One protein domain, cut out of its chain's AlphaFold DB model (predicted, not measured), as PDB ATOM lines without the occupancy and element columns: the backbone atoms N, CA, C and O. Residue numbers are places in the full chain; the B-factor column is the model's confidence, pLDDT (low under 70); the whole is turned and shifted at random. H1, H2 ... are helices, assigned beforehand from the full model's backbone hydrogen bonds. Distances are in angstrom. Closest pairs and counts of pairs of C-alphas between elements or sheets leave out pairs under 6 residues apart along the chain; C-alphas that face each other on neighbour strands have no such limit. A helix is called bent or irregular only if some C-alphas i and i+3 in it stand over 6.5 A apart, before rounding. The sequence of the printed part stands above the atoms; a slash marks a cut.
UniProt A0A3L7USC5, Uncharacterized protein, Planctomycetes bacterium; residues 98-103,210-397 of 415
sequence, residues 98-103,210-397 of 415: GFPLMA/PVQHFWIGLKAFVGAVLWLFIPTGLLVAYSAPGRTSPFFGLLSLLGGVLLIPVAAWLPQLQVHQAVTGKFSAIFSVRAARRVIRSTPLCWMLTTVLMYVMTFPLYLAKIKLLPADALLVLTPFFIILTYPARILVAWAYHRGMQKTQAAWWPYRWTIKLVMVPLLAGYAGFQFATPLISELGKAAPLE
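What this domain is: This is residues 98 to 103 and 210 to 397 of the 415 residues of an uncharacterized protein of Planctomycetes bacterium (UniProt A0A3L7USC5). Two layers of helices lie face to face: H6, H5 and H7 side by side in one, bent H1 and H2 with small H3 in the other. H4 and H8 bridge them. The 194 printed residues include eight named helices, H1 to H8 in order, and no named strand: all helix, compact, radius of gyration of the C-alphas 17.8 A, spans 53 by 46 by 28 A.

How they stand to each other: H1, residues 210 to 239, H2, 246 to 276, and H6, 323 to 353, each assigned as one helix by hydrogen bonds, are bent between arms a and b, where C-alphas 227 and 230, 264 and 267, 336 and 339 are 6.9, 7.3 and 6.6 A apart. H1b and H2a form a hairpin, closest at C-alphas 235 and 252, 4.1 A. H5, residues 296 to 316, touches H6b at a shallow tilt of 19 degrees, closest at C-alphas 306 and 340, 4.8 A. H7, residues 360 to 387, touches H2a with residues 371 to 382 alone, closest at C-alphas 378 and 256, 5.4 A. Every O i to N i+4 pair is within hydrogen-bond range in H1a, H2b, H6b and H4, residues 285 to 294; H3, residues 279 to 283, has 0 of 1 and H8, residues 391 to 396, 0 of 2, against 2 of 2 and 2 of 3 O i to N i+3 pairs.

Where its parts are: Find C-alpha 210 at (-12.239, -36.453, -77.645), where H1 begins, and C-alpha 396 at (-5.568, -53.471, -58.590), where H8 ends; H7 runs 40.4 A.

The domain as a whole: Between C-alphas 103 and 210, 17.3 A apart, residues 104 to 209 are cut out; 26 printed residues have pLDDT under 70.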
ATOM      1  N   GLY A  98       6.325 -34.475 -76.954       78.19
ATOM      2  CA  GLY A  98       5.646 -34.999 -75.779       78.19
ATOM      3  C   GLY A  98       4.966 -33.932 -74.929       78.19
ATOM      4  O   GLY A  98       4.626 -34.230 -73.798       78.19
ATOM      5  N   PHE A  99       4.778 -32.703 -75.411       74.81
ATOM      6  CA  PHE A  99       4.001 -31.665 -74.723       74.81
ATOM      7  C   PHE A  99       2.815 -31.260 -75.611       74.81
ATOM      8  O   PHE A  99       2.953 -30.354 -76.436       74.81
ATOM      9  N   PRO A 100       1.671 -31.962 -75.515       64.69
ATOM     10  CA  PRO A 100       0.511 -31.718 -76.355       64.69
ATOM     11  C   PRO A 100      -0.146 -30.393 -75.975       64.69
ATOM     12  O   PRO A 100      -0.058 -29.942 -74.835       64.69
ATOM     13  N   LEU A 101      -0.868 -29.801 -76.925       61.88
ATOM     14  CA  LEU A 101      -1.766 -28.669 -76.680       61.88
ATOM     15  C   LEU A 101      -1.112 -27.431 -76.041       61.88
ATOM     16  O   LEU A 101      -1.832 -26.575 -75.545       61.88
ATOM     17  N   MET A 102       0.207 -27.235 -76.092       63.72
ATOM     18  CA  MET A 102       0.821 -26.052 -75.469       63.72
ATOM     19  C   MET A 102       0.351 -24.722 -76.062       63.72
ATOM     20  O   MET A 102       0.307 -23.717 -75.357       63.72
ATOM     21  N   ALA A 103      -0.078 -24.724 -77.324       60.59
ATOM     22  CA  ALA A 103      -0.726 -23.568 -77.938       60.59
ATOM     23  C   ALA A 103      -2.147 -23.295 -77.400       60.59
ATOM     24  O   ALA A 103      -2.594 -22.150 -77.397       60.59
ATOM     25  N   PRO A 210     -12.048 -35.830 -78.955       80.50
ATOM     26  CA  PRO A 210     -12.239 -36.453 -77.645       80.50
ATOM     27  C   PRO A 210     -12.550 -37.949 -77.760       80.50
ATOM     28  O   PRO A 210     -11.977 -38.755 -77.035       80.50
ATOM     29  N   VAL A 211     -13.373 -38.345 -78.735       85.12
ATOM     30  CA  VAL A 211     -13.744 -39.751 -78.963       85.12
ATOM     31  C   VAL A 211     -12.524 -40.596 -79.329       85.12
ATOM     32  O   VAL A 211     -12.331 -41.684 -78.790       85.12
ATOM     33  N   GLN A 212     -11.652 -40.088 -80.204       86.56
ATOM     34  CA  GLN A 212     -10.436 -40.802 -80.590       86.56
ATOM     35  C   GLN A 212      -9.508 -41.008 -79.383       86.56
ATOM     36  O   GLN A 212      -9.029 -42.123 -79.168       86.56
ATOM     37  N   HIS A 213      -9.282 -39.960 -78.584       86.88
ATOM     38  CA  HIS A 213      -8.449 -40.045 -77.382       86.88
ATOM     39  C   HIS A 213      -9.061 -40.985 -76.342       86.88
ATOM     40  O   HIS A 213      -8.344 -41.810 -75.779       86.88
ATOM     41  N   PHE A 214     -10.382 -40.941 -76.152       87.88
ATOM     42  CA  PHE A 214     -11.098 -41.864 -75.278       87.88
ATOM     43  C   PHE A 214     -10.859 -43.326 -75.675       87.88
ATOM     44  O   PHE A 214     -10.456 -44.126 -74.836       87.88
ATOM     45  N   TRP A 215     -11.010 -43.679 -76.958       88.38
ATOM     46  CA  TRP A 215     -10.766 -45.051 -77.423       88.38
ATOM     47  C   TRP A 215      -9.300 -45.482 -77.304       88.38
ATOM     48  O   TRP A 215      -9.030 -46.654 -77.029       88.38
ATOM     49  N   ILE A 216      -8.346 -44.565 -77.498       88.31
ATOM     50  CA  ILE A 216      -6.919 -44.837 -77.261       88.31
ATOM     51  C   ILE A 216      -6.683 -45.135 -75.773       88.31
ATOM     52  O   ILE A 216      -6.059 -46.147 -75.445       88.31
ATOM     53  N   GLY A 217      -7.222 -44.296 -74.886       87.25
ATOM     54  CA  GLY A 217      -7.151 -44.479 -73.438       87.25
ATOM     55  C   GLY A 217      -7.794 -45.788 -72.989       87.25
ATOM     56  O   GLY A 217      -7.173 -46.553 -72.256       87.25
ATOM     57  N   LEU A 218      -8.987 -46.103 -73.499       90.06
ATOM     58  CA  LEU A 218      -9.729 -47.316 -73.156       90.06
ATOM     59  C   LEU A 218      -8.956 -48.579 -73.544       90.06
ATOM     60  O   LEU A 218      -8.809 -49.490 -72.733       90.06
ATOM     61  N   LYS A 219      -8.400 -48.626 -74.761       90.31
ATOM     62  CA  LYS A 219      -7.578 -49.755 -75.226       90.31
ATOM     63  C   LYS A 219      -6.346 -49.971 -74.344       90.31
ATOM     64  O   LYS A 219      -5.994 -51.117 -74.066       90.31
ATOM     65  N   ALA A 220      -5.694 -48.898 -73.908       88.44
ATOM     66  CA  ALA A 220      -4.527 -48.989 -73.036       88.44
ATOM     67  C   ALA A 220      -4.886 -49.371 -71.596       88.44
ATOM     68  O   ALA A 220      -4.167 -50.161 -70.983       88.44
ATOM     69  N   PHE A 221      -6.006 -48.854 -71.085       89.00
ATOM     70  CA  PHE A 221      -6.554 -49.218 -69.783       89.00
ATOM     71  C   PHE A 221      -6.905 -50.705 -69.739       89.00
ATOM     72  O   PHE A 221      -6.332 -51.441 -68.942       89.00
ATOM     73  N   VAL A 222      -7.768 -51.170 -70.649       90.50
ATOM     74  CA  VAL A 222      -8.199 -52.576 -70.715       90.50
ATOM     75  C   VAL A 222      -7.000 -53.496 -70.905       90.50
ATOM     76  O   VAL A 222      -6.884 -54.512 -70.227       90.50
ATOM     77  N   GLY A 223      -6.065 -53.130 -71.780       89.25
ATOM     78  CA  GLY A 223      -4.856 -53.916 -71.976       89.25
ATOM     79  C   GLY A 223      -3.999 -54.023 -70.705       89.25
ATOM     80  O   GLY A 223      -3.513 -55.107 -70.390       89.25
ATOM     81  N   ALA A 224      -3.838 -52.931 -69.952       89.62
ATOM     82  CA  ALA A 224      -3.130 -52.959 -68.673       89.62
ATOM     83  C   ALA A 224      -3.862 -53.781 -67.610       89.62
ATOM     84  O   ALA A 224      -3.216 -54.565 -66.918       89.62
ATOM     85  N   VAL A 225      -5.191 -53.661 -67.523       88.62
ATOM     86  CA  VAL A 225      -6.010 -54.497 -66.634       88.62
ATOM     87  C   VAL A 225      -5.796 -55.972 -66.956       88.62
ATOM     88  O   VAL A 225      -5.496 -56.735 -66.050       88.62
ATOM     89  N   LEU A 226      -5.862 -56.378 -68.228       91.31
ATOM     90  CA  LEU A 226      -5.679 -57.781 -68.624       91.31
ATOM     91  C   LEU A 226      -4.301 -58.334 -68.233       91.31
ATOM     92  O   LEU A 226      -4.202 -59.478 -67.795       91.31
ATOM     93  N   TRP A 227      -3.246 -57.524 -68.349       91.81
ATOM     94  CA  TRP A 227      -1.897 -57.910 -67.922       91.81
ATOM     95  C   TRP A 227      -1.744 -58.008 -66.400       91.81
ATOM     96  O   TRP A 227      -0.976 -58.841 -65.921       91.81
ATOM     97  N   LEU A 228      -2.449 -57.164 -65.646       88.38
ATOM     98  CA  LEU A 228      -2.380 -57.126 -64.184       88.38
ATOM     99  C   LEU A 228      -3.355 -58.098 -63.515       88.38
ATOM    100  O   LEU A 228      -3.108 -58.517 -62.390       88.38
ATOM    101  N   PHE A 229      -4.429 -58.493 -64.197       88.38
ATOM    102  CA  PHE A 229      -5.519 -59.276 -63.620       88.38
ATOM    103  C   PHE A 229      -5.030 -60.581 -62.988       88.38
ATOM    104  O   PHE A 229      -5.344 -60.866 -61.835       88.38
ATOM    105  N   ILE A 230      -4.206 -61.342 -63.716       89.50
ATOM    106  CA  ILE A 230      -3.636 -62.602 -63.225       89.50
ATOM    107  C   ILE A 230      -2.671 -62.353 -62.053       89.50
ATOM    108  O   ILE A 230      -2.955 -62.836 -60.961       89.50
ATOM    109  N   PRO A 231      -1.554 -61.611 -62.204       88.62
ATOM    110  CA  PRO A 231      -0.579 -61.480 -61.122       88.62
ATOM    111  C   PRO A 231      -1.160 -60.801 -59.875       88.62
ATOM    112  O   PRO A 231      -0.899 -61.249 -58.761       88.62
ATOM    113  N   THR A 232      -1.999 -59.778 -60.045       84.38
ATOM    114  CA  THR A 232      -2.656 -59.107 -58.921       84.38
ATOM    115  C   THR A 232      -3.725 -59.985 -58.270       84.38
ATOM    116  O   THR A 232      -3.808 -60.030 -57.044       84.38
ATOM    117  N   GLY A 233      -4.520 -60.722 -59.051       84.69
ATOM    118  CA  GLY A 233      -5.508 -61.656 -58.507       84.69
ATOM    119  C   GLY A 233      -4.861 -62.760 -57.666       84.69
ATOM    120  O   GLY A 233      -5.353 -63.081 -56.584       84.69
ATOM    121  N   LEU A 234      -3.719 -63.286 -58.122       86.75
ATOM    122  CA  LEU A 234      -2.921 -64.257 -57.370       86.75
ATOM    123  C   LEU A 234      -2.348 -63.649 -56.082       86.75
ATOM    124  O   LEU A 234      -2.431 -64.283 -55.032       86.75
ATOM    125  N   LEU A 235      -1.845 -62.410 -56.128       83.44
ATOM    126  CA  LEU A 235      -1.338 -61.703 -54.945       83.44
ATOM    127  C   LEU A 235      -2.393 -61.571 -53.842       83.44
ATOM    128  O   LEU A 235      -2.120 -61.864 -52.677       83.44
ATOM    129  N   VAL A 236      -3.610 -61.183 -54.217       80.62
ATOM    130  CA  VAL A 236      -4.721 -60.944 -53.283       80.62
ATOM    131  C   VAL A 236      -5.350 -62.254 -52.780       80.62
ATOM    132  O   VAL A 236      -6.103 -62.246 -51.804       80.62
ATOM    133  N   ALA A 237      -5.026 -63.401 -53.387       78.75
ATOM    134  CA  ALA A 237      -5.621 -64.689 -53.038       78.75
ATOM    135  C   ALA A 237      -5.416 -65.082 -51.564       78.75
ATOM    136  O   ALA A 237      -6.311 -65.708 -50.992       78.75
ATOM    137  N   TYR A 238      -4.288 -64.682 -50.960       71.06
ATOM    138  CA  TYR A 238      -3.960 -64.914 -49.547       71.06
ATOM    139  C   TYR A 238      -4.663 -63.936 -48.590       71.06
ATOM    140  O   TYR A 238      -4.880 -64.247 -47.426       71.06
ATOM    141  N   SER A 239      -5.087 -62.767 -49.073       66.88
ATOM    142  CA  SER A 239      -5.690 -61.714 -48.245       66.88
ATOM    143  C   SER A 239      -7.171 -61.958 -47.907       66.88
ATOM    144  O   SER A 239      -7.790 -61.126 -47.244       66.88
ATOM    145  N   ALA A 240      -7.798 -63.036 -48.397       67.69
ATOM    146  CA  ALA A 240      -9.220 -63.311 -48.171       67.69
ATOM    147  C   ALA A 240      -9.490 -64.054 -46.840       67.69
ATOM    148  O   ALA A 240      -8.783 -65.014 -46.538       67.69
ATOM    149  N   PRO A 241     -10.532 -63.661 -46.069       60.72
ATOM    150  CA  PRO A 241     -10.919 -64.333 -44.830       60.72
ATOM    151  C   PRO A 241     -11.113 -65.838 -45.040       60.72
ATOM    152  O   PRO A 241     -11.746 -66.249 -46.011       60.72
ATOM    153  N   GLY A 242     -10.555 -66.654 -44.144       64.81
ATOM    154  CA  GLY A 242     -10.676 -68.117 -44.182       64.81
ATOM    155  C   GLY A 242      -9.672 -68.848 -45.085       64.81
ATOM    156  O   GLY A 242      -9.727 -70.071 -45.181       64.81
ATOM    157  N   ARG A 243      -8.731 -68.145 -45.731       67.06
ATOM    158  CA  ARG A 243      -7.706 -68.743 -46.608       67.06
ATOM    159  C   ARG A 243      -6.324 -68.818 -45.953       67.06
ATOM    160  O   ARG A 243      -5.360 -68.245 -46.444       67.06
ATOM    161  N   THR A 244      -6.216 -69.564 -44.855       67.25
ATOM    162  CA  THR A 244      -4.956 -69.752 -44.099       67.25
ATOM    163  C   THR A 244      -4.089 -70.911 -44.602       67.25
ATOM    164  O   THR A 244      -2.982 -71.113 -44.111       67.25
ATOM    165  N   SER A 245      -4.567 -71.672 -45.593       79.62
ATOM    166  CA  SER A 245      -3.820 -72.791 -46.175       79.62
ATOM    167  C   SER A 245      -2.489 -72.329 -46.806       79.62
ATOM    168  O   SER A 245      -2.479 -71.322 -47.527       79.62
ATOM    169  N   PRO A 246      -1.385 -73.092 -46.633       81.38
ATOM    170  CA  PRO A 246      -0.085 -72.786 -47.239       81.38
ATOM    171  C   PRO A 246      -0.149 -72.648 -48.768       81.38
ATOM    172  O   PRO A 246       0.636 -71.909 -49.365       81.38
ATOM    173  N   PHE A 247      -1.122 -73.308 -49.406       85.38
ATOM    174  CA  PHE A 247      -1.377 -73.205 -50.841       85.38
ATOM    175  C   PHE A 247      -1.648 -71.760 -51.290       85.38
ATOM    176  O   PHE A 247      -1.136 -71.329 -52.322       85.38
ATOM    177  N   PHE A 248      -2.398 -70.977 -50.507       82.81
ATOM    178  CA  PHE A 248      -2.689 -69.581 -50.853       82.81
ATOM    179  C   PHE A 248      -1.463 -68.673 -50.705       82.81
ATOM    180  O   PHE A 248      -1.322 -67.719 -51.471       82.81
ATOM    181  N   GLY A 249      -0.547 -68.994 -49.784       83.25
ATOM    182  CA  GLY A 249       0.742 -68.309 -49.663       83.25
ATOM    183  C   GLY A 249       1.636 -68.542 -50.887       83.25
ATOM    184  O   GLY A 249       2.157 -67.588 -51.462       83.25
ATOM    185  N   LEU A 250       1.732 -69.795 -51.351       87.50
ATOM    186  CA  LEU A 250       2.427 -70.156 -52.598       87.50
ATOM    187  C   LEU A 250       1.828 -69.443 -53.817       87.50
ATOM    188  O   LEU A 250       2.563 -68.950 -54.672       87.50
ATOM    189  N   LEU A 251       0.498 -69.351 -53.882       87.75
ATOM    190  CA  LEU A 251      -0.204 -68.677 -54.969       87.75
ATOM    191  C   LEU A 251       0.084 -67.167 -54.990       87.75
ATOM    192  O   LEU A 251       0.331 -66.600 -56.055       87.75
ATOM    193  N   SER A 252       0.123 -66.530 -53.820       85.75
ATOM    194  CA  SER A 252       0.476 -65.113 -53.697       85.75
ATOM    195  C   SER A 252       1.945 -64.852 -54.052       85.75
ATOM    196  O   SER A 252       2.242 -63.926 -54.813       85.75
ATOM    197  N   LEU A 253       2.865 -65.730 -53.632       88.69
ATOM    198  CA  LEU A 253       4.271 -65.678 -54.051       88.69
ATOM    199  C   LEU A 253       4.412 -65.805 -55.577       88.69
ATOM    200  O   LEU A 253       5.147 -65.033 -56.195       88.69
ATOM    201  N   LEU A 254       3.667 -66.726 -56.197       91.38
ATOM    202  CA  LEU A 254       3.618 -66.873 -57.653       91.38
ATOM    203  C   LEU A 254       3.117 -65.588 -58.333       91.38
ATOM    204  O   LEU A 254       3.685 -65.174 -59.344       91.38
ATOM    205  N   GLY A 255       2.107 -64.927 -57.760       88.31
ATOM    206  CA  GLY A 255       1.632 -63.615 -58.210       88.31
ATOM    207  C   GLY A 255       2.729 -62.545 -58.178       88.31
ATOM    208  O   GLY A 255       2.925 -61.831 -59.165       88.31
ATOM    209  N   GLY A 256       3.506 -62.490 -57.091       88.06
ATOM    210  CA  GLY A 256       4.661 -61.595 -56.960       88.06
ATOM    211  C   GLY A 256       5.756 -61.873 -57.995       88.06
ATOM    212  O   GLY A 256       6.247 -60.948 -58.645       88.06
ATOM    213  N   VAL A 257       6.087 -63.146 -58.230       91.69
ATOM    214  CA  VAL A 257       7.051 -63.546 -59.273       91.69
ATOM    215  C   VAL A 257       6.545 -63.164 -60.666       91.69
ATOM    216  O   VAL A 257       7.319 -62.669 -61.487       91.69
ATOM    217  N   LEU A 258       5.248 -63.337 -60.933       92.31
ATOM    218  CA  LEU A 258       4.635 -62.989 -62.214       92.31
ATOM    219  C   LEU A 258       4.548 -61.468 -62.432       92.31
ATOM    220  O   LEU A 258       4.610 -61.019 -63.577       92.31
ATOM    221  N   LEU A 259       4.485 -60.655 -61.371       90.88
ATOM    222  CA  LEU A 259       4.548 -59.195 -61.496       90.88
ATOM    223  C   LEU A 259       5.885 -58.698 -62.053       90.88
ATOM    224  O   LEU A 259       5.891 -57.683 -62.742       90.88
ATOM    225  N   ILE A 260       7.003 -59.387 -61.803       92.62
ATOM    226  CA  ILE A 260       8.338 -58.965 -62.263       92.62
ATOM    227  C   ILE A 260       8.385 -58.778 -63.795       92.62
ATOM    228  O   ILE A 260       8.722 -57.679 -64.253       92.62
ATOM    229  N   PRO A 261       8.040 -59.783 -64.630       93.19
ATOM    230  CA  PRO A 261       8.015 -59.605 -66.080       93.19
ATOM    231  C   PRO A 261       6.923 -58.633 -66.543       93.19
ATOM    232  O   PRO A 261       7.147 -57.896 -67.505       93.19
ATOM    233  N   VAL A 262       5.771 -58.574 -65.864       92.19
ATOM    234  CA  VAL A 262       4.699 -57.623 -66.209       92.19
ATOM    235  C   VAL A 262       5.167 -56.185 -66.004       92.19
ATOM    236  O   VAL A 262       5.051 -55.371 -66.917       92.19
ATOM    237  N   ALA A 263       5.792 -55.891 -64.868       90.88
ATOM    238  CA  ALA A 263       6.399 -54.602 -64.570       90.88
ATOM    239  C   ALA A 263       7.467 -54.229 -65.620       90.88
ATOM    240  O   ALA A 263       7.453 -53.130 -66.176       90.88
ATOM    241  N   ALA A 264       8.328 -55.177 -65.998       92.31
ATOM    242  CA  ALA A 264       9.350 -54.953 -67.020       92.31
ATOM    243  C   ALA A 264       8.783 -54.595 -68.408       92.31
ATOM    244  O   ALA A 264       9.374 -53.777 -69.126       92.31
ATOM    245  N   TRP A 265       7.699 -55.255 -68.830       94.12
ATOM    246  CA  TRP A 265       7.214 -55.202 -70.214       94.12
ATOM    247  C   TRP A 265       6.062 -54.228 -70.426       94.12
ATOM    248  O   TRP A 265       6.013 -53.580 -71.473       94.12
ATOM    249  N   LEU A 266       5.153 -54.103 -69.461       92.12
ATOM    250  CA  LEU A 266       3.886 -53.398 -69.637       92.12
ATOM    251  C   LEU A 266       4.041 -51.925 -70.062       92.12
ATOM    252  O   LEU A 266       3.370 -51.548 -71.026       92.12
ATOM    253  N   PRO A 267       4.954 -51.107 -69.488       92.38
ATOM    254  CA  PRO A 267       5.160 -49.731 -69.954       92.38
ATOM    255  C   PRO A 267       5.518 -49.652 -71.442       92.38
ATOM    256  O   PRO A 267       5.015 -48.810 -72.179       92.38
ATOM    257  N   GLN A 268       6.372 -50.569 -71.904       93.62
ATOM    258  CA  GLN A 268       6.824 -50.615 -73.295       93.62
ATOM    259  C   GLN A 268       5.709 -51.104 -74.228       93.62
ATOM    260  O   GLN A 268       5.580 -50.624 -75.355       93.62
ATOM    261  N   LEU A 269       4.885 -52.042 -73.757       93.12
ATOM    262  CA  LEU A 269       3.746 -52.575 -74.504       93.12
ATOM    263  C   LEU A 269       2.628 -51.536 -74.666       93.12
ATOM    264  O   LEU A 269       2.045 -51.463 -75.746       93.12
ATOM    265  N   GLN A 270       2.381 -50.688 -73.662       92.19
ATOM    266  CA  GLN A 270       1.435 -49.568 -73.771       92.19
ATOM    267  C   GLN A 270       1.871 -48.563 -74.846       92.19
ATOM    268  O   GLN A 270       1.062 -48.165 -75.687       92.19
ATOM    269  N   VAL A 271       3.162 -48.216 -74.895       93.00
ATOM    270  CA  VAL A 271       3.703 -47.357 -75.962       93.00
ATOM    271  C   VAL A 271       3.590 -48.043 -77.326       93.00
ATOM    272  O   VAL A 271       3.142 -47.430 -78.296       93.00
ATOM    273  N   HIS A 272       3.944 -49.326 -77.421       94.38
ATOM    274  CA  HIS A 272       3.851 -50.081 -78.672       94.38
ATOM    275  C   HIS A 272       2.408 -50.158 -79.203       94.38
ATOM    276  O   HIS A 272       2.173 -49.997 -80.405       94.38
ATOM    277  N   GLN A 273       1.430 -50.350 -78.318       93.69
ATOM    278  CA  GLN A 273       0.006 -50.331 -78.651       93.69
ATOM    279  C   GLN A 273      -0.434 -48.948 -79.151       93.69
ATOM    280  O   GLN A 273      -1.144 -48.854 -80.153       93.69
ATOM    281  N   ALA A 274       0.034 -47.874 -78.511       90.62
ATOM    282  CA  ALA A 274      -0.265 -46.505 -78.922       90.62
ATOM    283  C   ALA A 274       0.292 -46.176 -80.317       90.62
ATOM    284  O   ALA A 274      -0.382 -45.545 -81.132       90.62
ATOM    285  N   VAL A 275       1.505 -46.650 -80.621       91.94
ATOM    286  CA  VAL A 275       2.153 -46.469 -81.930       91.94
ATOM    287  C   VAL A 275       1.458 -47.273 -83.025       91.94
ATOM    288  O   VAL A 275       1.195 -46.741 -84.100       91.94
ATOM    289  N   THR A 276       1.142 -48.541 -82.763       90.00
ATOM    290  CA  THR A 276       0.556 -49.438 -83.773       90.00
ATOM    291  C   THR A 276      -0.948 -49.235 -83.968       90.00
ATOM    292  O   THR A 276      -1.484 -49.645 -84.996       90.00
ATOM    293  N   GLY A 277      -1.649 -48.649 -82.991       87.06
ATOM    294  CA  GLY A 277      -3.102 -48.430 -83.013       87.06
ATOM    295  C   GLY A 277      -3.945 -49.708 -82.871       87.06
ATOM    296  O   GLY A 277      -5.177 -49.637 -82.787       87.06
ATOM    297  N   LYS A 278      -3.298 -50.878 -82.820       89.50
ATOM    298  CA  LYS A 278      -3.930 -52.199 -82.733       89.50
ATOM    299  C   LYS A 278      -3.978 -52.651 -81.282       89.50
ATOM    300  O   LYS A 278      -2.966 -52.623 -80.592       89.50
ATOM    301  N   PHE A 279      -5.132 -53.137 -80.829       90.56
ATOM    302  CA  PHE A 279      -5.272 -53.615 -79.451       90.56
ATOM    303  C   PHE A 279      -4.374 -54.831 -79.163       90.56
ATOM    304  O   PHE A 279      -3.692 -54.855 -78.143       90.56
ATOM    305  N   SER A 280      -4.282 -55.778 -80.105       90.62
ATOM    306  CA  SER A 280      -3.456 -56.992 -79.988       90.62
ATOM    307  C   SER A 280      -1.959 -56.722 -79.802       90.62
ATOM    308  O   SER A 280      -1.233 -57.576 -79.298       90.62
ATOM    309  N   ALA A 281      -1.489 -55.525 -80.158       91.31
ATOM    310  CA  ALA A 281      -0.096 -55.140 -79.996       91.31
ATOM    311  C   ALA A 281       0.327 -55.061 -78.523       91.31
ATOM    312  O   ALA A 281       1.502 -55.248 -78.226       91.31
ATOM    313  N   ILE A 282      -0.600 -54.880 -77.578       90.44
ATOM    314  CA  ILE A 282      -0.233 -54.907 -76.158       90.44
ATOM    315  C   ILE A 282       0.229 -56.297 -75.691       90.44
ATOM    316  O   ILE A 282       0.898 -56.414 -74.672       90.44
ATOM    317  N   PHE A 283      -0.065 -57.361 -76.442       92.19
ATOM    318  CA  PHE A 283       0.395 -58.722 -76.145       92.19
ATOM    319  C   PHE A 283       1.672 -59.101 -76.910       92.19
ATOM    320  O   PHE A 283       2.164 -60.226 -76.802       92.19
ATOM    321  N   SER A 284       2.264 -58.176 -77.675       92.62
ATOM    322  CA  SER A 284       3.458 -58.449 -78.478       92.62
ATOM    323  C   SER A 284       4.741 -58.398 -77.628       92.62
ATOM    324  O   SER A 284       5.626 -57.561 -77.794       92.62
ATOM    325  N   VAL A 285       4.928 -59.385 -76.746       92.69
ATOM    326  CA  VAL A 285       6.102 -59.481 -75.844       92.69
ATOM    327  C   VAL A 285       7.443 -59.410 -76.598       92.69
ATOM    328  O   VAL A 285       8.473 -59.024 -76.047       92.69
ATOM    329  N   ARG A 286       7.458 -59.768 -77.888       91.88
ATOM    330  CA  ARG A 286       8.632 -59.624 -78.765       91.88
ATOM    331  C   ARG A 286       9.075 -58.161 -78.923       91.88
ATOM    332  O   ARG A 286      10.279 -57.920 -78.954       91.88
ATOM    333  N   ALA A 287       8.145 -57.206 -78.980       90.19
ATOM    334  CA  ALA A 287       8.450 -55.780 -79.087       90.19
ATOM    335  C   ALA A 287       9.145 -55.267 -77.817       90.19
ATOM    336  O   ALA A 287      10.232 -54.694 -77.902       90.19
ATOM    337  N   ALA A 288       8.597 -55.584 -76.639       90.75
ATOM    338  CA  ALA A 288       9.222 -55.249 -75.358       90.75
ATOM    339  C   ALA A 288      10.616 -55.888 -75.222       90.75
ATOM    340  O   ALA A 288      11.597 -55.210 -74.913       90.75
ATOM    341  N   ARG A 289      10.745 -57.183 -75.551       92.12
ATOM    342  CA  ARG A 289      12.044 -57.880 -75.548       92.12
ATOM    343  C   ARG A 289      13.054 -57.257 -76.508       92.12
ATOM    344  O   ARG A 289      14.246 -57.252 -76.196       92.12
ATOM    345  N   ARG A 290      12.607 -56.740 -77.656       92.19
ATOM    346  CA  ARG A 290      13.476 -56.051 -78.613       92.19
ATOM    347  C   ARG A 290      14.036 -54.763 -78.010       92.19
ATOM    348  O   ARG A 290      15.253 -54.634 -78.026       92.19
ATOM    349  N   VAL A 291      13.209 -53.904 -77.402       91.06
ATOM    350  CA  VAL A 291      13.676 -52.675 -76.714       91.06
ATOM    351  C   VAL A 291      14.704 -52.999 -75.626       91.06
ATOM    352  O   VAL A 291      15.778 -52.403 -75.579       91.06
ATOM    353  N   ILE A 292      14.414 -53.994 -74.781       91.31
ATOM    354  CA  ILE A 292      15.320 -54.418 -73.700       91.31
ATOM    355  C   ILE A 292      16.645 -54.945 -74.270       91.31
ATOM    356  O   ILE A 292      17.708 -54.742 -73.689       91.31
ATOM    357  N   ARG A 293      16.607 -55.637 -75.414       91.50
ATOM    358  CA  ARG A 293      17.800 -56.206 -76.053       91.50
ATOM    359  C   ARG A 293      18.645 -55.157 -76.780       91.50
ATOM    360  O   ARG A 293      19.865 -55.305 -76.794       91.50
ATOM    361  N   SER A 294      18.032 -54.163 -77.415       90.94
ATOM    362  CA  SER A 294      18.741 -53.164 -78.223       90.94
ATOM    363  C   SER A 294      19.228 -51.971 -77.395       90.94
ATOM    364  O   SER A 294      20.306 -51.436 -77.659       90.94
ATOM    365  N   THR A 295      18.479 -51.575 -76.363       91.81
ATOM    366  CA  THR A 295      18.797 -50.417 -75.511       91.81
ATOM    367  C   THR A 295      18.563 -50.707 -74.021       91.81
ATOM    368  O   THR A 295      17.726 -50.048 -73.395       91.81
ATOM    369  N   PRO A 296      19.307 -51.655 -73.414       92.12
ATOM    370  CA  PRO A 296      19.063 -52.095 -72.038       92.12
ATOM    371  C   PRO A 296      19.226 -50.971 -71.003       92.12
ATOM    372  O   PRO A 296      18.426 -50.890 -70.080       92.12
ATOM    373  N   LEU A 297      20.195 -50.060 -71.166       92.56
ATOM    374  CA  LEU A 297      20.418 -48.974 -70.201       92.56
ATOM    375  C   LEU A 297      19.341 -47.889 -70.273       92.56
ATOM    376  O   LEU A 297      18.875 -47.423 -69.241       92.56
ATOM    377  N   CYS A 298      18.893 -47.515 -71.477       92.62
ATOM    378  CA  CYS A 298      17.767 -46.587 -71.616       92.62
ATOM    379  C   CYS A 298      16.488 -47.191 -71.027       92.62
ATOM    380  O   CYS A 298      15.749 -46.498 -70.333       92.62
ATOM    381  N   TRP A 299      16.245 -48.485 -71.261       94.50
ATOM    382  CA  TRP A 299      15.133 -49.197 -70.635       94.50
ATOM    383  C   TRP A 299      15.245 -49.178 -69.103       94.50
ATOM    384  O   TRP A 299      14.320 -48.718 -68.447       94.50
ATOM    385  N   MET A 300      16.393 -49.566 -68.541       94.75
ATOM    386  CA  MET A 300      16.634 -49.552 -67.094       94.75
ATOM    387  C   MET A 300      16.370 -48.174 -66.482       94.75
ATOM    388  O   MET A 300      15.555 -48.062 -65.573       94.75
ATOM    389  N   LEU A 301      17.006 -47.121 -67.004       94.69
ATOM    390  CA  LEU A 301      16.874 -45.769 -66.455       94.69
ATOM    391  C   LEU A 301      15.429 -45.267 -66.499       94.69
ATOM    392  O   LEU A 301      14.942 -44.714 -65.519       94.69
ATOM    393  N   THR A 302      14.731 -45.475 -67.618       93.88
ATOM    394  CA  THR A 302      13.348 -44.997 -67.768       93.88
ATOM    395  C   THR A 302      12.360 -45.793 -66.924       93.88
ATOM    396  O   THR A 302      11.464 -45.200 -66.331       93.88
ATOM    397  N   THR A 303      12.548 -47.108 -66.798       92.12
ATOM    398  CA  THR A 303      11.728 -47.958 -65.927       92.12
ATOM    399  C   THR A 303      11.961 -47.647 -64.447       92.12
ATOM    400  O   THR A 303      10.990 -47.475 -63.713       92.12
ATOM    401  N   VAL A 304      13.216 -47.509 -64.005       93.81
ATOM    402  CA  VAL A 304      13.536 -47.121 -62.619       93.81
ATOM    403  C   VAL A 304      12.955 -45.749 -62.307       93.81
ATOM    404  O   VAL A 304      12.244 -45.603 -61.318       93.81
ATOM    405  N   LEU A 305      13.180 -44.761 -63.175       93.62
ATOM    406  CA  LEU A 305      12.629 -43.422 -62.992       93.62
ATOM    407  C   LEU A 305      11.097 -43.438 -62.943       93.62
ATOM    408  O   LEU A 305      10.513 -42.743 -62.120       93.62
ATOM    409  N   MET A 306      10.438 -44.253 -63.773       91.31
ATOM    410  CA  MET A 306       8.985 -44.415 -63.734       91.31
ATOM    411  C   MET A 306       8.496 -44.955 -62.389       91.31
ATOM    412  O   MET A 306       7.523 -44.427 -61.849       91.31
ATOM    413  N   TYR A 307       9.167 -45.951 -61.812       90.88
ATOM    414  CA  TYR A 307       8.789 -46.459 -60.492       90.88
ATOM    415  C   TYR A 307       9.107 -45.486 -59.366       90.88
ATOM    416  O   TYR A 307       8.256 -45.264 -58.514       90.88
ATOM    417  N   VAL A 308      10.266 -44.831 -59.400       91.62
ATOM    418  CA  VAL A 308      10.634 -43.813 -58.404       91.62
ATOM    419  C   VAL A 308       9.652 -42.640 -58.429       91.62
ATOM    420  O   VAL A 308       9.196 -42.212 -57.376       91.62
ATOM    421  N   MET A 309       9.258 -42.153 -59.609       89.69
ATOM    422  CA  MET A 309       8.291 -41.054 -59.728       89.69
ATOM    423  C   MET A 309       6.872 -41.469 -59.325       89.69
ATOM    424  O   MET A 309       6.108 -40.647 -58.832       89.69
ATOM    425  N   THR A 310       6.500 -42.738 -59.504       86.50
ATOM    426  CA  THR A 310       5.177 -43.234 -59.085       86.50
ATOM    427  C   THR A 310       5.134 -43.672 -57.623       86.50
ATOM    428  O   THR A 310       4.048 -43.757 -57.058       86.50
ATOM    429  N   PHE A 311       6.282 -43.887 -56.977       85.50
ATOM    430  CA  PHE A 311       6.373 -44.306 -55.578       85.50
ATOM    431  C   PHE A 311       5.672 -43.357 -54.587       85.50
ATOM    432  O   PHE A 311       4.851 -43.844 -53.807       85.50
ATOM    433  N   PRO A 312       5.855 -42.018 -54.649       84.88
ATOM    434  CA  PRO A 312       5.108 -41.084 -53.802       84.88
ATOM    435  C   PRO A 312       3.588 -41.224 -53.939       84.88
ATOM    436  O   PRO A 312       2.853 -41.041 -52.973       84.88
ATOM    437  N   LEU A 313       3.111 -41.594 -55.132       82.19
ATOM    438  CA  LEU A 313       1.687 -41.774 -55.410       82.19
ATOM    439  C   LEU A 313       1.126 -43.025 -54.734       82.19
ATOM    440  O   LEU A 313      -0.037 -43.030 -54.342       82.19
ATOM    441  N   TYR A 314       1.940 -44.072 -54.573       77.50
ATOM    442  CA  TYR A 314       1.563 -45.241 -53.780       77.50
ATOM    443  C   TYR A 314       1.500 -44.919 -52.291       77.50
ATOM    444  O   TYR A 314       0.560 -45.342 -51.625       77.50
ATOM    445  N   LEU A 315       2.455 -44.137 -51.777       80.69
ATOM    446  CA  LEU A 315       2.443 -43.714 -50.375       80.69
ATOM    447  C   LEU A 315       1.221 -42.849 -50.054       80.69
ATOM    448  O   LEU A 315       0.576 -43.046 -49.026       80.69
ATOM    449  N   ALA A 316       0.849 -41.950 -50.967       76.19
ATOM    450  CA  ALA A 316      -0.346 -41.127 -50.821       76.19
ATOM    451  C   ALA A 316      -1.645 -41.956 -50.748       76.19
ATOM    452  O   ALA A 316      -2.634 -41.470 -50.221       76.19
ATOM    453  N   LYS A 317      -1.649 -43.205 -51.237       69.44
ATOM    454  CA  LYS A 317      -2.809 -44.114 -51.203       69.44
ATOM    455  C   LYS A 317      -2.911 -44.979 -49.945       69.44
ATOM    456  O   LYS A 317      -3.833 -45.787 -49.841       69.44
ATOM    457  N   ILE A 318      -1.970 -44.874 -49.008       72.88
ATOM    458  CA  ILE A 318      -2.007 -45.705 -47.798       72.88
ATOM    459  C   ILE A 318      -3.262 -45.393 -46.969       72.88
ATOM    460  O   ILE A 318      -3.906 -46.322 -46.489       72.88
ATOM    461  N   LYS A 319      -3.651 -44.113 -46.887       72.38
ATOM    462  CA  LYS A 319      -4.894 -43.666 -46.245       72.38
ATOM    463  C   LYS A 319      -5.965 -43.307 -47.272       72.38
ATOM    464  O   LYS A 319      -5.647 -42.758 -48.328       72.38
ATOM    465  N   LEU A 320      -7.230 -43.566 -46.957       65.00
ATOM    466  CA  LEU A 320      -8.382 -43.101 -47.726       65.00
ATOM    467  C   LEU A 320      -8.487 -41.579 -47.580       65.00
ATOM    468  O   LEU A 320      -8.871 -41.060 -46.533       65.00
ATOM    469  N   LEU A 321      -8.144 -40.838 -48.635       66.38
ATOM    470  CA  LEU A 321      -8.299 -39.385 -48.610       66.38
ATOM    471  C   LEU A 321      -9.787 -38.984 -48.674       66.38
ATOM    472  O   LEU A 321     -10.563 -39.590 -49.427       66.38
ATOM    473  N   PRO A 322     -10.200 -37.927 -47.945       69.19
ATOM    474  CA  PRO A 322     -11.525 -37.335 -48.106       69.19
ATOM    475  C   PRO A 322     -11.726 -36.873 -49.556       69.19
ATOM    476  O   PRO A 322     -10.763 -36.534 -50.247       69.19
ATOM    477  N   ALA A 323     -12.979 -36.876 -50.029       66.94
ATOM    478  CA  ALA A 323     -13.295 -36.577 -51.433       66.94
ATOM    479  C   ALA A 323     -12.726 -35.220 -51.886       66.94
ATOM    480  O   ALA A 323     -12.212 -35.100 -52.998       66.94
ATOM    481  N   ASP A 324     -12.723 -34.243 -50.982       67.12
ATOM    482  CA  ASP A 324     -12.254 -32.879 -51.230       67.12
ATOM    483  C   ASP A 324     -10.750 -32.802 -51.531       67.12
ATOM    484  O   ASP A 324     -10.299 -31.935 -52.282       67.12
ATOM    485  N   ALA A 325      -9.958 -33.742 -51.004       74.06
ATOM    486  CA  ALA A 325      -8.515 -33.784 -51.223       74.06
ATOM    487  C   ALA A 325      -8.126 -34.472 -52.545       74.06
ATOM    488  O   ALA A 325      -6.999 -34.303 -53.018       74.06
ATOM    489  N   LEU A 326      -9.043 -35.209 -53.185       73.00
ATOM    490  CA  LEU A 326      -8.761 -35.922 -54.437       73.00
ATOM    491  C   LEU A 326      -8.454 -34.950 -55.582       73.00
ATOM    492  O   LEU A 326      -7.530 -35.193 -56.362       73.00
ATOM    493  N   LEU A 327      -9.170 -33.822 -55.655       73.88
ATOM    494  CA  LEU A 327      -8.925 -32.789 -56.668       73.88
ATOM    495  C   LEU A 327      -7.548 -32.141 -56.484       73.88
ATOM    496  O   LEU A 327      -6.868 -31.870 -57.468       73.88
ATOM    497  N   VAL A 328      -7.107 -31.954 -55.238       79.06
ATOM    498  CA  VAL A 328      -5.782 -31.396 -54.924       79.06
ATOM    499  C   VAL A 328      -4.669 -32.393 -55.247       79.06
ATOM    500  O   VAL A 328      -3.606 -31.994 -55.716       79.06
ATOM    501  N   LEU A 329      -4.909 -33.690 -55.040       79.19
ATOM    502  CA  LEU A 329      -3.905 -34.737 -55.224       79.19
ATOM    503  C   LEU A 329      -3.730 -35.164 -56.696       79.19
ATOM    504  O   LEU A 329      -2.623 -35.494 -57.120       79.19
ATOM    505  N   THR A 330      -4.793 -35.128 -57.504       82.75
ATOM    506  CA  THR A 330      -4.769 -35.574 -58.914       82.75
ATOM    507  C   THR A 330      -3.738 -34.830 -59.797       82.75
ATOM    508  O   THR A 330      -3.038 -35.489 -60.572       82.75
ATOM    509  N   PRO A 331      -3.530 -33.502 -59.674       85.50
ATOM    510  CA  PRO A 331      -2.435 -32.800 -60.343       85.50
ATOM    511  C   PRO A 331      -1.055 -33.392 -60.034       85.50
ATOM    512  O   PRO A 331      -0.250 -33.556 -60.949       85.50
ATOM    513  N   PHE A 332      -0.786 -33.777 -58.779       85.31
ATOM    514  CA  PHE A 332       0.484 -34.410 -58.400       85.31
ATOM    515  C   PHE A 332       0.666 -35.766 -59.084       85.31
ATOM    516  O   PHE A 332       1.760 -36.062 -59.566       85.31
ATOM    517  N   PHE A 333      -0.408 -36.559 -59.197       85.00
ATOM    518  CA  PHE A 333      -0.384 -37.819 -59.945       85.00
ATOM    519  C   PHE A 333       0.034 -37.594 -61.397       85.00
ATOM    520  O   PHE A 333       0.887 -38.322 -61.911       85.00
ATOM    521  N   ILE A 334      -0.517 -36.574 -62.052       87.19
ATOM    522  CA  ILE A 334      -0.191 -36.246 -63.444       87.19
ATOM    523  C   ILE A 334       1.246 -35.722 -63.556       87.19
ATOM    524  O   ILE A 334       1.998 -36.227 -64.386       87.19
ATOM    525  N   ILE A 335       1.660 -34.773 -62.709       88.50
ATOM    526  CA  ILE A 335       3.010 -34.179 -62.735       88.50
ATOM    527  C   ILE A 335       4.095 -35.247 -62.574       88.50
ATOM    528  O   ILE A 335       5.120 -35.175 -63.248       88.50
ATOM    529  N   LEU A 336       3.868 -36.243 -61.718       88.25
ATOM    530  CA  LEU A 336       4.832 -37.312 -61.468       88.25
ATOM    531  C   LEU A 336       4.801 -38.409 -62.545       88.25
ATOM    532  O   LEU A 336       5.849 -38.855 -63.014       88.25
ATOM    533  N   THR A 337       3.617 -38.843 -62.984       87.06
ATOM    534  CA  THR A 337       3.500 -39.935 -63.976       87.06
ATOM    535  C   THR A 337       3.845 -39.500 -65.395       87.06
ATOM    536  O   THR A 337       4.384 -40.293 -66.172       87.06
ATOM    537  N   TYR A 338       3.528 -38.259 -65.758       87.62
ATOM    538  CA  TYR A 338       3.647 -37.777 -67.125       87.62
ATOM    539  C   TYR A 338       5.080 -37.787 -67.681       87.62
ATOM    540  O   TYR A 338       5.305 -38.457 -68.693       87.62
ATOM    541  N   PRO A 339       6.078 -37.133 -67.051       89.31
ATOM    542  CA  PRO A 339       7.440 -37.099 -67.581       89.31
ATOM    543  C   PRO A 339       8.051 -38.501 -67.669       89.31
ATOM    544  O   PRO A 339       8.710 -38.827 -68.658       89.31
ATOM    545  N   ALA A 340       7.771 -39.362 -66.687       90.50
ATOM    546  CA  ALA A 340       8.198 -40.756 -66.707       90.50
ATOM    547  C   ALA A 340       7.675 -41.501 -67.946       90.50
ATOM    548  O   ALA A 340       8.444 -42.158 -68.649       90.50
ATOM    549  N   ARG A 341       6.385 -41.348 -68.265       91.00
ATOM    550  CA  ARG A 341       5.757 -41.971 -69.440       91.00
ATOM    551  C   ARG A 341       6.340 -41.467 -70.761       91.00
ATOM    552  O   ARG A 341       6.584 -42.264 -71.667       91.00
ATOM    553  N   ILE A 342       6.622 -40.168 -70.866       92.31
ATOM    554  CA  ILE A 342       7.277 -39.595 -72.052       92.31
ATOM    555  C   ILE A 342       8.687 -40.170 -72.245       92.31
ATOM    556  O   ILE A 342       9.076 -40.512 -73.364       92.31
ATOM    557  N   LEU A 343       9.447 -40.341 -71.161       93.50
ATOM    558  CA  LEU A 343      10.786 -40.926 -71.221       93.50
ATOM    559  C   LEU A 343      10.757 -42.410 -71.610       93.50
ATOM    560  O   LEU A 343      11.574 -42.837 -72.427       93.50
ATOM    561  N   VAL A 344       9.786 -43.181 -71.113       94.00
ATOM    562  CA  VAL A 344       9.547 -44.570 -71.549       94.00
ATOM    563  C   VAL A 344       9.295 -44.630 -73.058       94.00
ATOM    564  O   VAL A 344       9.894 -45.463 -73.744       94.00
ATOM    565  N   ALA A 345       8.484 -43.716 -73.597       94.38
ATOM    566  CA  ALA A 345       8.213 -43.641 -75.031       94.38
ATOM    567  C   ALA A 345       9.455 -43.296 -75.868       94.38
ATOM    568  O   ALA A 345       9.667 -43.834 -76.957       94.38
ATOM    569  N   TRP A 346      10.324 -42.444 -75.335       94.69
ATOM    570  CA  TRP A 346      11.602 -42.126 -75.961       94.69
ATOM    571  C   TRP A 346      12.593 -43.301 -75.938       94.69
ATOM    572  O   TRP A 346      13.270 -43.565 -76.937       94.69
ATOM    573  N   ALA A 347      12.653 -44.056 -74.835       94.12
ATOM    574  CA  ALA A 347      13.439 -45.290 -74.774       94.12
ATOM    575  C   ALA A 347      12.914 -46.337 -75.767       94.12
ATOM    576  O   ALA A 347      13.715 -46.987 -76.445       94.12
ATOM    577  N   TYR A 348      11.591 -46.444 -75.919       95.19
ATOM    578  CA  TYR A 348      10.958 -47.298 -76.922       95.19
ATOM    579  C   TYR A 348      11.396 -46.927 -78.351       95.19
ATOM    580  O   TYR A 348      11.818 -47.808 -79.105       95.19
ATOM    581  N   HIS A 349      11.371 -45.637 -78.713       94.44
ATOM    582  CA  HIS A 349      11.821 -45.156 -80.027       94.44
ATOM    583  C   HIS A 349      13.255 -45.600 -80.335       94.44
ATOM    584  O   HIS A 349      13.521 -46.242 -81.356       94.44
ATOM    585  N   ARG A 350      14.179 -45.320 -79.407       91.50
ATOM    586  CA  ARG A 350      15.589 -45.719 -79.536       91.50
ATOM    587  C   ARG A 350      15.747 -47.231 -79.658       91.50
ATOM    588  O   ARG A 350      16.574 -47.700 -80.439       91.50
ATOM    589  N   GLY A 351      14.954 -47.986 -78.904       90.31
ATOM    590  CA  GLY A 351      14.967 -49.442 -78.937       90.31
ATOM    591  C   GLY A 351      14.478 -50.029 -80.263       90.31
ATOM    592  O   GLY A 351      14.978 -51.076 -80.679       90.31
ATOM    593  N   MET A 352      13.534 -49.368 -80.936       91.75
ATOM    594  CA  MET A 352      12.996 -49.805 -82.230       91.75
ATOM    595  C   MET A 352      13.851 -49.395 -83.429       91.75
ATOM    596  O   MET A 352      13.872 -50.129 -84.414       91.75
ATOM    597  N   GLN A 353      14.571 -48.272 -83.355       89.75
ATOM    598  CA  GLN A 353      15.460 -47.838 -84.442       89.75
ATOM    599  C   GLN A 353      16.741 -48.671 -84.552       89.75
ATOM    600  O   GLN A 353      17.318 -48.787 -85.632       89.75
ATOM    601  N   LYS A 354      17.207 -49.260 -83.448       87.12
ATOM    602  CA  LYS A 354      18.412 -50.095 -83.458       87.12
ATOM    603  C   LYS A 354      18.115 -51.492 -84.005       87.12
ATOM    604  O   LYS A 354      17.348 -52.251 -83.417       87.12
ATOM    605  N   THR A 355      18.790 -51.852 -85.096       81.12
ATOM    606  CA  THR A 355      18.722 -53.186 -85.717       81.12
ATOM    607  C   THR A 355      19.572 -54.218 -84.977       81.12
ATOM    608  O   THR A 355      19.180 -55.379 -84.862       81.12
ATOM    609  N   GLN A 356      20.715 -53.796 -84.428       84.81
ATOM    610  CA  GLN A 356      21.633 -54.671 -83.707       84.81
ATOM    611  C   GLN A 356      21.330 -54.734 -82.208       84.81
ATOM    612  O   GLN A 356      20.906 -53.767 -81.569       84.81
ATOM    613  N   ALA A 357      21.566 -55.912 -81.636       85.06
ATOM    614  CA  ALA A 357      21.470 -56.129 -80.202       85.06
ATOM    615  C   ALA A 357      22.653 -55.488 -79.471       85.06
ATOM    616  O   ALA A 357      23.770 -55.486 -79.981       85.06
ATOM    617  N   ALA A 358      22.422 -55.023 -78.242       84.62
ATOM    618  CA  ALA A 358      23.516 -54.636 -77.364       84.62
ATOM    619  C   ALA A 358      24.411 -55.846 -77.047       84.62
ATOM    620  O   ALA A 358      23.954 -56.998 -77.059       84.62
ATOM    621  N   TRP A 359      25.676 -55.565 -76.738       89.75
ATOM    622  CA  TRP A 359      26.678 -56.573 -76.407       89.75
ATOM    623  C   TRP A 359      26.193 -57.504 -75.283       89.75
ATOM    624  O   TRP A 359      25.564 -57.064 -74.314       89.75
ATOM    625  N   TRP A 360      26.434 -58.810 -75.438       89.56
ATOM    626  CA  TRP A 360      25.827 -59.847 -74.595       89.56
ATOM    627  C   TRP A 360      26.116 -59.663 -73.092       89.56
ATOM    628  O   TRP A 360      25.132 -59.651 -72.344       89.56
ATOM    629  N   PRO A 361      27.369 -59.440 -72.638       89.50
ATOM    630  CA  PRO A 361      27.680 -59.254 -71.219       89.50
ATOM    631  C   PRO A 361      26.960 -58.041 -70.635       89.50
ATOM    632  O   PRO A 361      26.246 -58.154 -69.645       89.50
ATOM    633  N   TYR A 362      27.034 -56.908 -71.335       89.56
ATOM    634  CA  TYR A 362      26.394 -55.658 -70.932       89.56
ATOM    635  C   TYR A 362      24.882 -55.806 -70.697       89.56
ATOM    636  O   TYR A 362      24.326 -55.305 -69.718       89.56
ATOM    637  N   ARG A 363      24.199 -56.555 -71.568       88.94
ATOM    638  CA  ARG A 363      22.770 -56.856 -71.418       88.94
ATOM    639  C   ARG A 363      22.481 -57.709 -70.181       88.94
ATOM    640  O   ARG A 363      21.452 -57.500 -69.541       88.94
ATOM    641  N   TRP A 364      23.320 -58.698 -69.888       91.94
ATOM    642  CA  TRP A 364      23.124 -59.573 -68.731       91.94
ATOM    643  C   TRP A 364      23.388 -58.851 -67.419       91.94
ATOM    644  O   TRP A 364      22.573 -58.994 -66.514       91.94
ATOM    645  N   THR A 365      24.415 -58.002 -67.350       92.56
ATOM    646  CA  THR A 365      24.672 -57.154 -66.177       92.56
ATOM    647  C   THR A 365      23.454 -56.294 -65.847       92.56
ATOM    648  O   THR A 365      22.972 -56.306 -64.719       92.56
ATOM    649  N   ILE A 366      22.874 -55.619 -66.846       92.62
ATOM    650  CA  ILE A 366      21.686 -54.777 -66.635       92.62
ATOM    651  C   ILE A 366      20.471 -55.608 -66.208       92.62
ATOM    652  O   ILE A 366      19.708 -55.184 -65.344       92.62
ATOM    653  N   LYS A 367      20.279 -56.802 -66.778       90.69
ATOM    654  CA  LYS A 367      19.198 -57.702 -66.347       90.69
ATOM    655  C   LYS A 367      19.383 -58.177 -64.910       90.69
ATOM    656  O   LYS A 367      18.406 -58.196 -64.172       90.69
ATOM    657  N   LEU A 368      20.609 -58.530 -64.528       93.25
ATOM    658  CA  LEU A 368      20.940 -58.981 -63.180       93.25
ATOM    659  C   LEU A 368      20.652 -57.886 -62.151       93.25
ATOM    660  O   LEU A 368      20.141 -58.199 -61.087       93.25
ATOM    661  N   VAL A 369      20.882 -56.615 -62.496       94.38
ATOM    662  CA  VAL A 369      20.513 -55.463 -61.653       94.38
ATOM    663  C   VAL A 369      19.002 -55.197 -61.659       94.38
ATOM    664  O   VAL A 369      18.420 -54.873 -60.630       94.38
ATOM    665  N   MET A 370      18.330 -55.345 -62.801       93.25
ATOM    666  CA  MET A 370      16.904 -55.022 -62.914       93.25
ATOM    667  C   MET A 370      15.977 -56.047 -62.264       93.25
ATOM    668  O   MET A 370      14.927 -55.662 -61.760       93.25
ATOM    669  N   VAL A 371      16.336 -57.333 -62.251       93.81
ATOM    670  CA  VAL A 371      15.535 -58.376 -61.585       93.81
ATOM    671  C   VAL A 371      15.299 -58.070 -60.098       93.81
ATOM    672  O   VAL A 371      14.130 -58.029 -59.721       93.81
ATOM    673  N   PRO A 372      16.316 -57.799 -59.254       94.38
ATOM    674  CA  PRO A 372      16.094 -57.476 -57.846       94.38
ATOM    675  C   PRO A 372      15.361 -56.144 -57.655       94.38
ATOM    676  O   PRO A 372      14.530 -56.050 -56.760       94.38
ATOM    677  N   LEU A 373      15.579 -55.138 -58.511       93.31
ATOM    678  CA  LEU A 373      14.824 -53.875 -58.442       93.31
ATOM    679  C   LEU A 373      13.325 -54.084 -58.709       93.31
ATOM    680  O   LEU A 373      12.477 -53.580 -57.974       93.31
ATOM    681  N   LEU A 374      12.991 -54.862 -59.739       93.06
ATOM    682  CA  LEU A 374      11.607 -55.212 -60.065       93.06
ATOM    683  C   LEU A 374      10.995 -56.160 -59.028       93.06
ATOM    684  O   LEU A 374       9.809 -56.043 -58.732       93.06
ATOM    685  N   ALA A 375      11.791 -57.067 -58.456       92.06
ATOM    686  CA  ALA A 375      11.373 -57.917 -57.346       92.06
ATOM    687  C   ALA A 375      11.082 -57.090 -56.088       92.06
ATOM    688  O   ALA A 375      10.082 -57.343 -55.428       92.06
ATOM    689  N   GLY A 376      11.882 -56.060 -55.798       90.69
ATOM    690  CA  GLY A 376      11.616 -55.109 -54.717       90.69
ATOM    691  C   GLY A 376      10.292 -54.371 -54.918       90.69
ATOM    692  O   GLY A 376       9.484 -54.285 -53.996       90.69
ATOM    693  N   TYR A 377      10.010 -53.922 -56.145       88.62
ATOM    694  CA  TYR A 377       8.705 -53.350 -56.490       88.62
ATOM    695  C   TYR A 377       7.556 -54.364 -56.340       88.62
ATOM    696  O   TYR A 377       6.510 -54.026 -55.788       88.62
ATOM    697  N   ALA A 378       7.732 -55.607 -56.793       87.81
ATOM    698  CA  ALA A 378       6.731 -56.660 -56.627       87.81
ATOM    699  C   ALA A 378       6.498 -57.013 -55.147       87.81
ATOM    700  O   ALA A 378       5.356 -57.209 -54.741       87.81
ATOM    701  N   GLY A 379       7.555 -57.026 -54.331       86.81
ATOM    702  CA  GLY A 379       7.485 -57.208 -52.880       86.81
ATOM    703  C   GLY A 379       6.760 -56.056 -52.185       86.81
ATOM    704  O   GLY A 379       5.929 -56.289 -51.313       86.81
ATOM    705  N   PHE A 380       6.982 -54.816 -52.631       86.06
ATOM    706  CA  PHE A 380       6.177 -53.679 -52.187       86.06
ATOM    707  C   PHE A 380       4.695 -53.872 -52.542       86.06
ATOM    708  O   PHE A 380       3.846 -53.734 -51.668       86.06
ATOM    709  N   GLN A 381       4.378 -54.277 -53.780       82.88
ATOM    710  CA  GLN A 381       2.996 -54.564 -54.196       82.88
ATOM    711  C   GLN A 381       2.345 -55.702 -53.401       82.88
ATOM    712  O   GLN A 381       1.143 -55.660 -53.146       82.88
ATOM    713  N   PHE A 382       3.131 -56.698 -52.996       81.81
ATOM    714  CA  PHE A 382       2.698 -57.772 -52.107       81.81
ATOM    715  C   PHE A 382       2.342 -57.251 -50.707       81.81
ATOM    716  O   PHE A 382       1.384 -57.727 -50.106       81.81
ATOM    717  N   ALA A 383       3.072 -56.254 -50.199       80.94
ATOM    718  CA  ALA A 383       2.796 -55.636 -48.902       80.94
ATOM    719  C   ALA A 383       1.625 -54.635 -48.940       80.94
ATOM    720  O   ALA A 383       0.990 -54.402 -47.911       80.94
ATOM    721  N   THR A 384       1.294 -54.062 -50.103       78.56
ATOM    722  CA  THR A 384       0.247 -53.034 -50.248       78.56
ATOM    723  C   THR A 384      -1.107 -53.418 -49.622       78.56
ATOM    724  O   THR A 384      -1.639 -52.589 -48.885       78.56
ATOM    725  N   PRO A 385      -1.677 -54.631 -49.820       74.38
ATOM    726  CA  PRO A 385      -2.950 -55.012 -49.197       74.38
ATOM    727  C   PRO A 385      -2.928 -55.061 -47.671       74.38
ATOM    728  O   PRO A 385      -3.987 -55.020 -47.055       74.38
ATOM    729  N   LEU A 386      -1.741 -55.211 -47.076       72.69
ATOM    730  CA  LEU A 386      -1.553 -55.292 -45.627       72.69
ATOM    731  C   LEU A 386      -1.452 -53.903 -44.985       72.69
ATOM    732  O   LEU A 386      -1.720 -53.762 -43.797       72.69
ATOM    733  N   ILE A 387      -1.034 -52.896 -45.759       74.62
ATOM    734  CA  ILE A 387      -0.716 -51.547 -45.265       74.62
ATOM    735  C   ILE A 387      -1.796 -50.533 -45.666       74.62
ATOM    736  O   ILE A 387      -2.036 -49.572 -44.941       74.62
ATOM    737  N   SER A 388      -2.428 -50.707 -46.828       69.94
ATOM    738  CA  SER A 388      -3.404 -49.753 -47.361       69.94
ATOM    739  C   SER A 388      -4.800 -49.971 -46.782       69.94
ATOM    740  O   SER A 388      -5.295 -51.096 -46.733       69.94
ATOM    741  N   GLU A 389      -5.486 -48.871 -46.472       68.00
ATOM    742  CA  GLU A 389      -6.904 -48.870 -46.085       68.00
ATOM    743  C   GLU A 389      -7.843 -49.385 -47.203       68.00
ATOM    744  O   GLU A 389      -8.955 -49.819 -46.919       68.00
ATOM    745  N   LEU A 390      -7.393 -49.423 -48.468       61.44
ATOM    746  CA  LEU A 390      -8.117 -50.058 -49.587       61.44
ATOM    747  C   LEU A 390      -8.091 -51.600 -49.518       61.44
ATOM    748  O   LEU A 390      -8.782 -52.278 -50.290       61.44
ATOM    749  N   GLY A 391      -7.262 -52.168 -48.638       68.06
ATOM    750  CA  GLY A 391      -7.094 -53.602 -48.443       68.06
ATOM    751  C   GLY A 391      -6.826 -54.342 -49.756       68.06
ATOM    752  O   GLY A 391      -5.887 -54.057 -50.498       68.06
ATOM    753  N   LYS A 392      -7.698 -55.296 -50.082       66.19
ATOM    754  CA  LYS A 392      -7.577 -56.192 -51.246       66.19
ATOM    755  C   LYS A 392      -7.612 -55.485 -52.603       66.19
ATOM    756  O   LYS A 392      -7.103 -56.033 -53.577       66.19
ATOM    757  N   ALA A 393      -8.219 -54.302 -52.684       65.44
ATOM    758  CA  ALA A 393      -8.310 -53.549 -53.933       65.44
ATOM    759  C   ALA A 393      -7.020 -52.775 -54.248       65.44
ATOM    760  O   ALA A 393      -6.791 -52.396 -55.397       65.44
ATOM    761  N   ALA A 394      -6.139 -52.582 -53.262       64.38
ATOM    762  CA  ALA A 394      -4.987 -51.696 -53.389       64.38
ATOM    763  C   ALA A 394      -4.032 -52.047 -54.554       64.38
ATOM    764  O   ALA A 394      -3.650 -51.134 -55.291       64.38
ATOM    765  N   PRO A 395      -3.679 -53.325 -54.822       61.66
ATOM    766  CA  PRO A 395      -2.775 -53.645 -55.929       61.66
ATOM    767  C   PRO A 395      -3.466 -53.642 -57.301       61.66
ATOM    768  O   PRO A 395      -2.783 -53.643 -58.329       61.66
ATOM    769  N   LEU A 396      -4.808 -53.638 -57.346       64.56
ATOM    770  CA  LEU A 396      -5.568 -53.471 -58.590       64.56
ATOM    771  C   LEU A 396      -5.516 -52.021 -59.071       64.56
ATOM    772  O   LEU A 396      -5.630 -51.774 -60.266       64.56
ATOM    773  N   GLU A 397      -5.279 -51.061 -58.179       68.81
ATOM    774  CA  GLU A 397      -5.219 -49.644 -58.522       68.81
ATOM    775  C   GLU A 397      -3.794 -49.141 -58.776       68.81
ATOM    776  O   GLU A 397      -3.283 -48.260 -58.075       68.81
TER     777      GLU A 397